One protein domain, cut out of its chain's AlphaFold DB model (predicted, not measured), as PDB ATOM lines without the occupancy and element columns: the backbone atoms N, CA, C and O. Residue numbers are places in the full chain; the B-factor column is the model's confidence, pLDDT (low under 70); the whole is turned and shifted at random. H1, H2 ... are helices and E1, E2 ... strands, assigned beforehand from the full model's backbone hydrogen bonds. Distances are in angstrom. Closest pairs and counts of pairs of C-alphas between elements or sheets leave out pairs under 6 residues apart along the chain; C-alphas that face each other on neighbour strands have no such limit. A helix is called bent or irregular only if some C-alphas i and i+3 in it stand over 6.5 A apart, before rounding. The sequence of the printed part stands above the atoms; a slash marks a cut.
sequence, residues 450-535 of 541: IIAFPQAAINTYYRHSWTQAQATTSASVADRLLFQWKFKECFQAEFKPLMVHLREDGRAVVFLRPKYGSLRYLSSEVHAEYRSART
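This is residues 450 to 535 of the 541 residues of an uncharacterized protein of Phanerochaete carnosa (strain HHB-10118-sp) (UniProt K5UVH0). A long two-stranded hairpin, E2 and E3, is bent into an L, with helix H1 along one arm of it and the short strand E1 beside E2 on the other arm. The short helix H2 lies beside the sheet's strands, and the last helix, H3, is set off from the sheet beyond the end of E3. The printed part has 86 residues, with three named helices and three named strands in the order H1 H2 E1 E2 E3 H3, and its class is mixed, helices and strands. The sheet runs E1 E2 E3, antiparallel throughout. The whole is loose, with a radius of gyration of the C-alphas of 16.3 A and spans of 49 by 36 by 22 A.

H1, residues 455 to 471, is on the sheet of E1, residues 484 to 487, E2, residues 491 to 502, and E3, residues 508 to 519. Its height over the sheet is 8.0 A; it lies over E2 and runs along the strands, at 11 degrees to E2 on the local plane. Their closest C-alphas, of Arg 463 and Pro 497, are 5.2 A apart. H2, residues 477 to 481, touches H1, which touches it with residues 465 to 470 alone; the closest C-alphas of the two, those of Ala 469 and Asp 479, are 5.3 A apart. H2 stands at the sheet's level, 0.2 A in height. The strands form a meander, each the antiparallel neighbour of the one before. In the hairpin of E1 and E2, N 485 and O 493 are within hydrogen-bond range at 2.8 A. In the hairpin of E2 and E3, N 494 and O 516 are at 2.8 A and N 509 and O 501 at 2.8 A. E2 bends by 71 degrees at residue 494 and E3 by 91 degrees at residue 516; the sheet is twisted. H3, residues 524 to 533, is not on the sheet and is apart from H1, H2, E1 and E2. Every O i to N i+4 pair is within range in H1 and H2; in H3 it is 3 of 6.

H1 begins at C-alpha 455 (18.954, -16.110, 30.776) and is 24.6 A long; H2 is 6.6 A. E1 is 10.2 A, E2 29.3 A and E3 26.9 A, with C-alpha 491 at (-2.993, -1.261, 16.031). H3, 15.0 A long, ends at C-alpha 533 (-11.221, -15.819, 15.731).

The two C-alphas farthest apart, of Ile 450 and Glu 525, are 50.3 A apart. The printed part has no cut, and each of its five links between named elements is tight. The mean pLDDT of the printed part is 79.7; residue 504 and residues 521 to 535 are under 70.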
ATOM      1  N   ILE A 450      21.354 -33.155  28.782       75.31
ATOM      2  CA  ILE A 450      20.700 -31.926  29.245       75.31
ATOM      3  C   ILE A 450      21.404 -30.734  28.592       75.31
ATOM      4  O   ILE A 450      22.628 -30.617  28.643       75.31
ATOM      5  N   ILE A 451      20.628 -29.850  27.960       80.38
ATOM      6  CA  ILE A 451      21.114 -28.593  27.380       80.38
ATOM      7  C   ILE A 451      20.501 -27.450  28.183       80.38
ATOM      8  O   ILE A 451      19.281 -27.353  28.288       80.38
ATOM      9  N   ALA A 452      21.345 -26.576  28.726       79.94
ATOM     10  CA  ALA A 452      20.916 -25.421  29.497       79.94
ATOM     11  C   ALA A 452      21.439 -24.130  28.865       79.94
ATOM     12  O   ALA A 452      22.596 -24.048  28.448       79.94
ATOM     13  N   PHE A 453      20.585 -23.109  28.819       81.94
ATOM     14  CA  PHE A 453      20.949 -21.773  28.359       81.94
ATOM     15  C   PHE A 453      20.777 -20.783  29.509       81.94
ATOM     16  O   PHE A 453      19.695 -20.726  30.096       81.94
ATOM     17  N   PRO A 454      21.795 -19.965  29.829       82.94
ATOM     18  CA  PRO A 454      21.604 -18.901  30.799       82.94
ATOM     19  C   PRO A 454      20.633 -17.854  30.240       82.94
ATOM     20  O   PRO A 454      20.645 -17.558  29.041       82.94
ATOM     21  N   GLN A 455      19.856 -17.219  31.120       85.50
ATOM     22  CA  GLN A 455      18.954 -16.110  30.776       85.50
ATOM     23  C   GLN A 455      19.649 -15.042  29.907       85.50
ATOM     24  O   GLN A 455      19.082 -14.545  28.932       85.50
ATOM     25  N   ALA A 456      20.911 -14.725  30.216       81.06
ATOM     26  CA  ALA A 456      21.714 -13.765  29.460       81.06
ATOM     27  C   ALA A 456      21.940 -14.178  27.992       81.06
ATOM     28  O   ALA A 456      21.920 -13.319  27.106       81.06
ATOM     29  N   ALA A 457      22.111 -15.474  27.706       85.19
ATOM     30  CA  ALA A 457      22.267 -15.972  26.339       85.19
ATOM     31  C   ALA A 457      20.954 -15.870  25.554       85.19
ATOM     32  O   ALA A 457      20.965 -15.395  24.419       85.19
ATOM     33  N   ILE A 458      19.825 -16.217  26.184       89.69
ATOM     34  CA  ILE A 458      18.483 -16.073  25.595       89.69
ATOM     35  C   ILE A 458      18.226 -14.603  25.222       89.69
ATOM     36  O   ILE A 458      17.846 -14.291  24.094       89.69
ATOM     37  N   ASN A 459      18.519 -13.677  26.138       90.56
ATOM     38  CA  ASN A 459      18.334 -12.241  25.903       90.56
ATOM     39  C   ASN A 459      19.278 -11.684  24.832       90.56
ATOM     40  O   ASN A 459      18.890 -10.822  24.042       90.56
ATOM     41  N   THR A 460      20.512 -12.182  24.771       87.88
ATOM     42  CA  THR A 460      21.470 -11.806  23.721       87.88
ATOM     43  C   THR A 460      21.010 -12.291  22.352       87.88
ATOM     44  O   THR A 460      21.088 -11.528  21.389       87.88
ATOM     45  N   TYR A 461      20.471 -13.511  22.270       93.19
ATOM     46  CA  TYR A 461      19.888 -14.050  21.045       93.19
ATOM     47  C   TYR A 461      18.739 -13.168  20.540       93.19
ATOM     48  O   TYR A 461      18.814 -12.672  19.420       93.19
ATOM     49  N   TYR A 462      17.744 -12.860  21.381       92.50
ATOM     50  CA  TYR A 462      16.628 -11.992  20.980       92.50
ATOM     51  C   TYR A 462      17.075 -10.589  20.565       92.50
ATOM     52  O   TYR A 462      16.541 -10.032  19.605       92.50
ATOM     53  N   ARG A 463      18.078 -10.018  21.243       93.06
ATOM     54  CA  ARG A 463      18.667  -8.733  20.845       93.06
ATOM     55  C   ARG A 463      19.314  -8.815  19.465       93.06
ATOM     56  O   ARG A 463      19.091  -7.927  18.648       93.06
ATOM     57  N   HIS A 464      20.074  -9.873  19.198       92.06
ATOM     58  CA  HIS A 464      20.705 -10.083  17.901       92.06
ATOM     59  C   HIS A 464      19.668 -10.272  16.785       92.06
ATOM     60  O   HIS A 464      19.731  -9.568  15.777       92.06
ATOM     61  N   SER A 465      18.675 -11.142  16.996       92.06
ATOM     62  CA  SER A 465      17.583 -11.379  16.044       92.06
ATOM     63  C   SER A 465      16.794 -10.103  15.755       92.06
ATOM     64  O   SER A 465      16.497  -9.813  14.599       92.06
ATOM     65  N   TRP A 466      16.517  -9.293  16.780       93.62
ATOM     66  CA  TRP A 466      15.870  -7.991  16.621       93.62
ATOM     67  C   TRP A 466      16.703  -7.029  15.761       93.62
ATOM     68  O   TRP A 466      16.173  -6.419  14.833       93.62
ATOM     69  N   THR A 467      18.015  -6.917  16.011       92.94
ATOM     70  CA  THR A 467      18.907  -6.048  15.221       92.94
ATOM     71  C   THR A 467      19.004  -6.512  13.769       92.94
ATOM     72  O   THR A 467      18.956  -5.690  12.854       92.94
ATOM     73  N   GLN A 468      19.104  -7.822  13.541       92.12
ATOM     74  CA  GLN A 468      19.154  -8.395  12.198       92.12
ATOM     75  C   GLN A 468      17.842  -8.172  11.434       92.12
ATOM     76  O   GLN A 468      17.869  -7.787  10.261       92.12
ATOM     77  N   ALA A 469      16.701  -8.367  12.099       90.69
ATOM     78  CA  ALA A 469      15.386  -8.138  11.515       90.69
ATOM     79  C   ALA A 469      15.189  -6.670  11.105       90.69
ATOM     80  O   ALA A 469      14.675  -6.410  10.021       90.69
ATOM     81  N   GLN A 470      15.666  -5.717  11.915       89.88
ATOM     82  CA  GLN A 470      15.626  -4.293  11.565       89.88
ATOM     83  C   GLN A 470      16.549  -3.920  10.403       89.88
ATOM     84  O   GLN A 470      16.195  -3.073   9.588       89.88
ATOM     85  N   ALA A 471      17.732  -4.534  10.318       90.38
ATOM     86  CA  ALA A 471      18.700  -4.237   9.263       90.38
ATOM     87  C   ALA A 471      18.283  -4.783   7.883       90.38
ATOM     88  O   ALA A 471      18.811  -4.350   6.858       90.38
ATOM     89  N   THR A 472      17.350  -5.737   7.837       89.12
ATOM     90  CA  THR A 472      16.985  -6.441   6.606       89.12
ATOM     91  C   THR A 472      15.750  -5.814   5.955       89.12
ATOM     92  O   THR A 472      14.620  -6.075   6.356       89.12
ATOM     93  N   THR A 473      15.935  -5.042   4.878       78.81
ATOM     94  CA  THR A 473      14.830  -4.407   4.122       78.81
ATOM     95  C   THR A 473      13.813  -5.419   3.568       78.81
ATOM     96  O   THR A 473      12.629  -5.111   3.438       78.81
ATOM     97  N   SER A 474      14.258  -6.647   3.284       82.94
ATOM     98  CA  SER A 474      13.436  -7.761   2.785       82.94
ATOM     99  C   SER A 474      13.112  -8.792   3.874       82.94
ATOM    100  O   SER A 474      13.016  -9.983   3.582       82.94
ATOM    101  N   ALA A 475      12.986  -8.360   5.132       78.06
ATOM    102  CA  ALA A 475      12.647  -9.231   6.252       78.06
ATOM    103  C   ALA A 475      11.335  -9.992   5.995       78.06
ATOM    104  O   ALA A 475      10.349  -9.416   5.492       78.06
ATOM    105  N   SER A 476      11.315 -11.278   6.361       87.25
ATOM    106  CA  SER A 476      10.102 -12.090   6.315       87.25
ATOM    107  C   SER A 476       9.031 -11.503   7.246       87.25
ATOM    108  O   SER A 476       9.319 -10.673   8.112       87.25
ATOM    109  N   VAL A 477       7.770 -11.912   7.081       83.88
ATOM    110  CA  VAL A 477       6.693 -11.470   7.988       83.88
ATOM    111  C   VAL A 477       7.019 -11.849   9.438       83.88
ATOM    112  O   VAL A 477       6.799 -11.040  10.331       83.88
ATOM    113  N   ALA A 478       7.609 -13.028   9.659       83.56
ATOM    114  CA  ALA A 478       8.009 -13.499  10.983       83.56
ATOM    115  C   ALA A 478       9.116 -12.631  11.605       83.56
ATOM    116  O   ALA A 478       9.009 -12.251  12.767       83.56
ATOM    117  N   ASP A 479      10.128 -12.245  10.823       85.31
ATOM    118  CA  ASP A 479      11.221 -11.394  11.313       85.31
ATOM    119  C   ASP A 479      10.716 -10.002  11.701       85.31
ATOM    120  O   ASP A 479      11.141  -9.436  12.706       85.31
ATOM    121  N   ARG A 480       9.757  -9.454  10.940       87.44
ATOM    122  CA  ARG A 480       9.154  -8.154  11.268       87.44
ATOM    123  C   ARG A 480       8.414  -8.180  12.595       87.44
ATOM    124  O   ARG A 480       8.541  -7.216  13.341       87.44
ATOM    125  N   LEU A 481       7.729  -9.277  12.932       87.25
ATOM    126  CA  LEU A 481       7.009  -9.406  14.206       87.25
ATOM    127  C   LEU A 481       7.922  -9.274  15.435       87.25
ATOM    128  O   LEU A 481       7.434  -8.915  16.504       87.25
ATOM    129  N   LEU A 482       9.237  -9.487  15.295       87.38
ATOM    130  CA  LEU A 482      10.193  -9.286  16.390       87.38
ATOM    131  C   LEU A 482      10.358  -7.815  16.788       87.38
ATOM    132  O   LEU A 482      10.746  -7.541  17.922       87.38
ATOM    133  N   PHE A 483      10.101  -6.867  15.880       92.25
ATOM    134  CA  PHE A 483      10.292  -5.439  16.150       92.25
ATOM    135  C   PHE A 483       9.098  -4.559  15.784       92.25
ATOM    136  O   PHE A 483       9.050  -3.421  16.236       92.25
ATOM    137  N   GLN A 484       8.140  -5.049  14.998       92.56
ATOM    138  CA  GLN A 484       6.966  -4.305  14.569       92.56
ATOM    139  C   GLN A 484       5.762  -5.231  14.402       92.56
ATOM    140  O   GLN A 484       5.797  -6.214  13.664       92.56
ATOM    141  N   TRP A 485       4.647  -4.855  15.018       92.38
ATOM    142  CA  TRP A 485       3.360  -5.491  14.794       92.38
ATOM    143  C   TRP A 485       2.357  -4.448  14.323       92.38
ATOM    144  O   TRP A 485       2.138  -3.431  14.976       92.38
ATOM    145  N   LYS A 486       1.753  -4.707  13.166       90.50
ATOM    146  CA  LYS A 486       0.662  -3.908  12.624       90.50
ATOM    147  C   LYS A 486      -0.555  -4.790  12.396       90.50
ATOM    148  O   LYS A 486      -0.451  -5.846  11.775       90.50
ATOM    149  N   PHE A 487      -1.704  -4.333  12.865       83.88
ATOM    150  CA  PHE A 487      -2.994  -4.961  12.646       83.88
ATOM    151  C   PHE A 487      -3.982  -3.926  12.102       83.88
ATOM    152  O   PHE A 487      -4.466  -3.055  12.829       83.88
ATOM    153  N   LYS A 488      -4.273  -4.034  10.796       86.44
ATOM    154  CA  LYS A 488      -5.105  -3.083  10.038       86.44
ATOM    155  C   LYS A 488      -4.663  -1.631  10.334       86.44
ATOM    156  O   LYS A 488      -3.465  -1.339  10.341       86.44
ATOM    157  N   GLU A 489      -5.616  -0.734  10.563       80.31
ATOM    158  CA  GLU A 489      -5.391   0.639  11.047       80.31
ATOM    159  C   GLU A 489      -5.620   0.769  12.560       80.31
ATOM    160  O   GLU A 489      -5.494   1.855  13.123       80.31
ATOM    161  N   CYS A 490      -5.981  -0.337  13.217       75.69
ATOM    162  CA  CYS A 490      -6.416  -0.357  14.608       75.69
ATOM    163  C   CYS A 490      -5.240  -0.467  15.573       75.69
ATOM    164  O   CYS A 490      -5.299   0.036  16.683       75.69
ATOM    165  N   PHE A 491      -4.157  -1.123  15.173       83.38
ATOM    166  CA  PHE A 491      -2.993  -1.261  16.031       83.38
ATOM    167  C   PHE A 491      -1.721  -1.213  15.206       83.38
ATOM    168  O   PHE A 491      -1.589  -1.893  14.187       83.38
ATOM    169  N   GLN A 492      -0.766  -0.423  15.665       89.31
ATOM    170  CA  GLN A 492       0.589  -0.450  15.159       89.31
ATOM    171  C   GLN A 492       1.525  -0.182  16.321       89.31
ATOM    172  O   GLN A 492       1.464   0.882  16.918       89.31
ATOM    173  N   ALA A 493       2.418  -1.111  16.620       91.06
ATOM    174  CA  ALA A 493       3.452  -0.910  17.616       91.06
ATOM    175  C   ALA A 493       4.796  -1.358  17.065       91.06
ATOM    176  O   ALA A 493       4.900  -2.356  16.353       91.06
ATOM    177  N   GLU A 494       5.828  -0.613  17.421       91.94
ATOM    178  CA  GLU A 494       7.202  -1.061  17.315       91.94
ATOM    179  C   GLU A 494       7.755  -1.343  18.692       91.94
ATOM    180  O   GLU A 494       7.448  -0.636  19.647       91.94
ATOM    181  N   PHE A 495       8.587  -2.369  18.794       92.62
ATOM    182  CA  PHE A 495       9.090  -2.886  20.053       92.62
ATOM    183  C   PHE A 495      10.609  -2.753  20.123       92.62
ATOM    184  O   PHE A 495      11.324  -2.858  19.125       92.62
ATOM    185  N   LYS A 496      11.119  -2.539  21.335       92.00
ATOM    186  CA  LYS A 496      12.510  -2.820  21.701       92.00
ATOM    187  C   LYS A 496      12.730  -4.347  21.705       92.00
ATOM    188  O   LYS A 496      11.748  -5.090  21.725       92.00
ATOM    189  N   PRO A 497      13.987  -4.830  21.752       92.00
ATOM    190  CA  PRO A 497      14.253  -6.259  21.861       92.00
ATOM    191  C   PRO A 497      13.487  -6.917  23.011       92.00
ATOM    192  O   PRO A 497      13.459  -6.371  24.128       92.00
ATOM    193  N   LEU A 498      12.929  -8.093  22.712       91.19
ATOM    194  CA  LEU A 498      12.343  -9.014  23.682       91.19
ATOM    195  C   LEU A 498      13.344  -9.321  24.795       91.19
ATOM    196  O   LEU A 498      14.542  -9.478  24.548       91.19
ATOM    197  N   MET A 499      12.838  -9.421  26.020       90.44
ATOM    198  CA  MET A 499      13.616  -9.906  27.156       90.44
ATOM    199  C   MET A 499      12.867 -11.039  27.837       90.44
ATOM    200  O   MET A 499      11.652 -10.995  27.969       90.44
ATOM    201  N   VAL A 500      13.605 -12.037  28.287       89.75
ATOM    202  CA  VAL A 500      13.128 -13.175  29.057       89.75
ATOM    203  C   VAL A 500      13.742 -13.093  30.446       89.75
ATOM    204  O   VAL A 500      14.946 -12.855  30.592       89.75
ATOM    205  N   HIS A 501      12.905 -13.297  31.457       83.44
ATOM    206  CA  HIS A 501      13.318 -13.478  32.839       83.44
ATOM    207  C   HIS A 501      12.875 -14.853  33.328       83.44
ATOM    208  O   HIS A 501      11.685 -15.167  33.299       83.44
ATOM    209  N   LEU A 502      13.836 -15.680  33.723       81.88
ATOM    210  CA  LEU A 502      13.595 -17.005  34.275       81.88
ATOM    211  C   LEU A 502      13.314 -16.858  35.770       81.88
ATOM    212  O   LEU A 502      14.043 -16.163  36.471       81.88
ATOM    213  N   ARG A 503      12.246 -17.497  36.241       78.62
ATOM    214  CA  ARG A 503      11.841 -17.512  37.646       78.62
ATOM    215  C   ARG A 503      12.305 -18.805  38.312       78.62
ATOM    216  O   ARG A 503      12.443 -19.839  37.660       78.62
ATOM    217  N   GLU A 504      12.472 -18.759  39.630       69.75
ATOM    218  CA  GLU A 504      12.852 -19.925  40.445       69.75
ATOM    219  C   GLU A 504      11.788 -21.034  40.451       69.75
ATOM    220  O   GLU A 504      12.104 -22.203  40.638       69.75
ATOM    221  N   ASP A 505      10.529 -20.690  40.173       70.12
ATOM    222  CA  ASP A 505       9.410 -21.634  40.075       70.12
ATOM    223  C   ASP A 505       9.357 -22.408  38.739       70.12
ATOM    224  O   ASP A 505       8.369 -23.081  38.445       70.12
ATOM    225  N   GLY A 506      10.400 -22.291  37.909       76.50
ATOM    226  CA  GLY A 506      10.510 -22.962  36.614       76.50
ATOM    227  C   GLY A 506       9.723 -22.298  35.481       76.50
ATOM    228  O   GLY A 506       9.686 -22.835  34.374       76.50
ATOM    229  N   ARG A 507       9.098 -21.135  35.714       83.50
ATOM    230  CA  ARG A 507       8.404 -20.359  34.673       83.50
ATOM    231  C   ARG A 507       9.305 -19.271  34.090       83.50
ATOM    232  O   ARG A 507      10.323 -18.892  34.664       83.50
ATOM    233  N   ALA A 508       8.909 -18.729  32.942       83.81
ATOM    234  CA  ALA A 508       9.580 -17.596  32.315       83.81
ATOM    235  C   ALA A 508       8.592 -16.452  32.066       83.81
ATOM    236  O   ALA A 508       7.455 -16.679  31.654       83.81
ATOM    237  N   VAL A 509       9.040 -15.219  32.293       81.50
ATOM    238  CA  VAL A 509       8.307 -13.999  31.947       81.50
ATOM    239  C   VAL A 509       8.946 -13.397  30.703       81.50
ATOM    240  O   VAL A 509      10.151 -13.144  30.681       81.50
ATOM    241  N   VAL A 510       8.141 -13.170  29.665       87.69
ATOM    242  CA  VAL A 510       8.582 -12.538  28.418       87.69
ATOM    243  C   VAL A 510       8.108 -11.089  28.399       87.69
ATOM    244  O   VAL A 510       6.914 -10.810  28.442       87.69
ATOM    245  N   PHE A 511       9.052 -10.157  28.310       82.38
ATOM    246  CA  PHE A 511       8.796  -8.725  28.262       82.38
ATOM    247  C   PHE A 511       8.777  -8.221  26.819       82.38
ATOM    248  O   PHE A 511       9.800  -8.213  26.125       82.38
ATOM    249  N   LEU A 512       7.614  -7.721  26.406       86.44
ATOM    250  CA  LEU A 512       7.398  -6.960  25.178       86.44
ATOM    251  C   LEU A 512       7.427  -5.470  25.518       86.44
ATOM    252  O   LEU A 512       6.590  -4.986  26.275       86.44
ATOM    253  N   ARG A 513       8.398  -4.730  24.979       81.62
ATOM    254  CA  ARG A 513       8.581  -3.310  25.316       81.62
ATOM    255  C   ARG A 513       8.262  -2.432  24.115       81.62
ATOM    256  O   ARG A 513       9.113  -2.351  23.229       81.62
ATOM    257  N   PRO A 514       7.099  -1.763  24.056       84.00
ATOM    258  CA  PRO A 514       6.819  -0.837  22.969       84.00
ATOM    259  C   PRO A 514       7.820   0.330  22.998       84.00
ATOM    260  O   PRO A 514       8.144   0.882  24.047       84.00
ATOM    261  N   LYS A 515       8.367   0.667  21.833       84.88
ATOM    262  CA  LYS A 515       9.195   1.848  21.572       84.88
ATOM    263  C   LYS A 515       8.310   3.031  21.177       84.88
ATOM    264  O   LYS A 515       8.533   4.140  21.646       84.88
ATOM    265  N   TYR A 516       7.336   2.778  20.312       82.88
ATOM    266  CA  TYR A 516       6.267   3.691  19.923       82.88
ATOM    267  C   TYR A 516       5.116   2.875  19.348       82.88
ATOM    268  O   TYR A 516       5.312   1.753  18.880       82.88
ATOM    269  N   GLY A 517       3.918   3.441  19.348       82.94
ATOM    270  CA  GLY A 517       2.783   2.805  18.714       82.94
ATOM    271  C   GLY A 517       1.525   3.647  18.786       82.94
ATOM    272  O   GLY A 517       1.500   4.707  19.404       82.94
ATOM    273  N   SER A 518       0.488   3.148  18.138       78.75
ATOM    274  CA  SER A 518      -0.873   3.630  18.232       78.75
ATOM    275  C   SER A 518      -1.809   2.443  18.420       78.75
ATOM    276  O   SER A 518      -1.645   1.377  17.820       78.75
ATOM    277  N   LEU A 519      -2.805   2.649  19.269       76.88
ATOM    278  CA  LEU A 519      -3.937   1.761  19.438       76.88
ATOM    279  C   LEU A 519      -5.188   2.599  19.181       76.88
ATOM    280  O   LEU A 519      -5.399   3.624  19.821       76.88
ATOM    281  N   ARG A 520      -5.992   2.177  18.215       74.31
ATOM    282  CA  ARG A 520      -7.349   2.654  17.975       74.31
ATOM    283  C   ARG A 520      -8.282   1.499  18.302       74.31
ATOM    284  O   ARG A 520      -8.076   0.383  17.824       74.31
ATOM    285  N   TYR A 521      -9.298   1.766  19.114       57.53
ATOM    286  CA  TYR A 521     -10.285   0.753  19.460       57.53
ATOM    287  C   TYR A 521     -10.959   0.189  18.206       57.53
ATOM    288  O   TYR A 521     -11.204   0.895  17.224       57.53
ATOM    289  N   LEU A 522     -11.209  -1.120  18.231       57.91
ATOM    290  CA  LEU A 522     -11.921  -1.820  17.169       57.91
ATOM    291  C   LEU A 522     -13.371  -1.325  17.177       57.91
ATOM    292  O   LEU A 522     -14.017  -1.376  18.220       57.91
ATOM    293  N   SER A 523     -13.893  -0.873  16.034       62.97
ATOM    294  CA  SER A 523     -15.324  -0.574  15.934       62.97
ATOM    295  C   SER A 523     -16.145  -1.826  16.274       62.97
ATOM    296  O   SER A 523     -15.687  -2.962  16.094       62.97
ATOM    297  N   SER A 524     -17.370  -1.633  16.763       57.03
ATOM    298  CA  SER A 524     -18.289  -2.713  17.152       57.03
ATOM    299  C   SER A 524     -18.477  -3.791  16.064       57.03
ATOM    300  O   SER A 524     -18.614  -4.973  16.383       57.03
ATOM    301  N   GLU A 525     -18.374  -3.420  14.783       58.75
ATOM    302  CA  GLU A 525     -18.388  -4.342  13.636       58.75
ATOM    303  C   GLU A 525     -17.178  -5.294  13.606       58.75
ATOM    304  O   GLU A 525     -17.325  -6.487  13.336       58.75
ATOM    305  N   VAL A 526     -15.980  -4.813  13.953       57.66
ATOM    306  CA  VAL A 526     -14.757  -5.634  13.989       57.66
ATOM    307  C   VAL A 526     -14.725  -6.529  15.234       57.66
ATOM    308  O   VAL A 526     -14.196  -7.642  15.189       57.66
ATOM    309  N   HIS A 527     -15.363  -6.105  16.330       54.16
ATOM    310  CA  HIS A 527     -15.555  -6.938  17.524       54.16
ATOM    311  C   HIS A 527     -16.364  -8.219  17.240       54.16
ATOM    312  O   HIS A 527     -16.093  -9.261  17.847       54.16
ATOM    313  N   ALA A 528     -17.330  -8.171  16.314       57.81
ATOM    314  CA  ALA A 528     -18.123  -9.334  15.912       57.81
ATOM    315  C   ALA A 528     -17.302 -10.345  15.086       57.81
ATOM    316  O   ALA A 528     -17.379 -11.549  15.338       57.81
ATOM    317  N   GLU A 529     -16.454  -9.859  14.174       54.12
ATOM    318  CA  GLU A 529     -15.525 -10.679  13.381       54.12
ATOM    319  C   GLU A 529     -14.521 -11.418  14.297       54.12
ATOM    320  O   GLU A 529     -14.251 -12.613  14.129       54.12
ATOM    321  N   TYR A 530     -14.057 -10.743  15.358       55.06
ATOM    322  CA  TYR A 530     -13.060 -11.258  16.303       55.06
ATOM    323  C   TYR A 530     -13.583 -12.306  17.296       55.06
ATOM    324  O   TYR A 530     -12.825 -13.185  17.713       55.06
ATOM    325  N   ARG A 531     -14.875 -12.279  17.664       51.44
ATOM    326  CA  ARG A 531     -15.459 -13.357  18.490       51.44
ATOM    327  C   ARG A 531     -15.380 -14.720  17.795       51.44
ATOM    328  O   ARG A 531     -15.308 -15.724  18.497       51.44
ATOM    329  N   SER A 532     -15.308 -14.763  16.459       43.06
ATOM    330  CA  SER A 532     -15.095 -16.009  15.706       43.06
ATOM    331  C   SER A 532     -13.624 -16.466  15.659       43.06
ATOM    332  O   SER A 532     -13.359 -17.661  15.563       43.06
ATOM    333  N   ALA A 533     -12.662 -15.543  15.804       41.44
ATOM    334  CA  ALA A 533     -11.221 -15.819  15.731       41.44
ATOM    335  C   ALA A 533     -10.584 -16.234  17.075       41.44
ATOM    336  O   ALA A 533      -9.451 -16.718  17.100       41.44
ATOM    337  N   ARG A 534     -11.311 -16.108  18.200       37.00
ATOM    338  CA  ARG A 534     -10.851 -16.531  19.542       37.00
ATOM    339  C   ARG A 534     -10.459 -18.014  19.636       37.00
ATOM    340  O   ARG A 534      -9.744 -18.377  20.565       37.00
ATOM    341  N   THR A 535     -10.841 -18.853  18.674       34.88
ATOM    342  CA  THR A 535     -10.442 -20.268  18.622       34.88
ATOM    343  C   THR A 535      -8.966 -20.471  18.232       34.88
ATOM    344  O   THR A 535      -8.435 -21.552  18.458       34.88
TER     345      THR A 535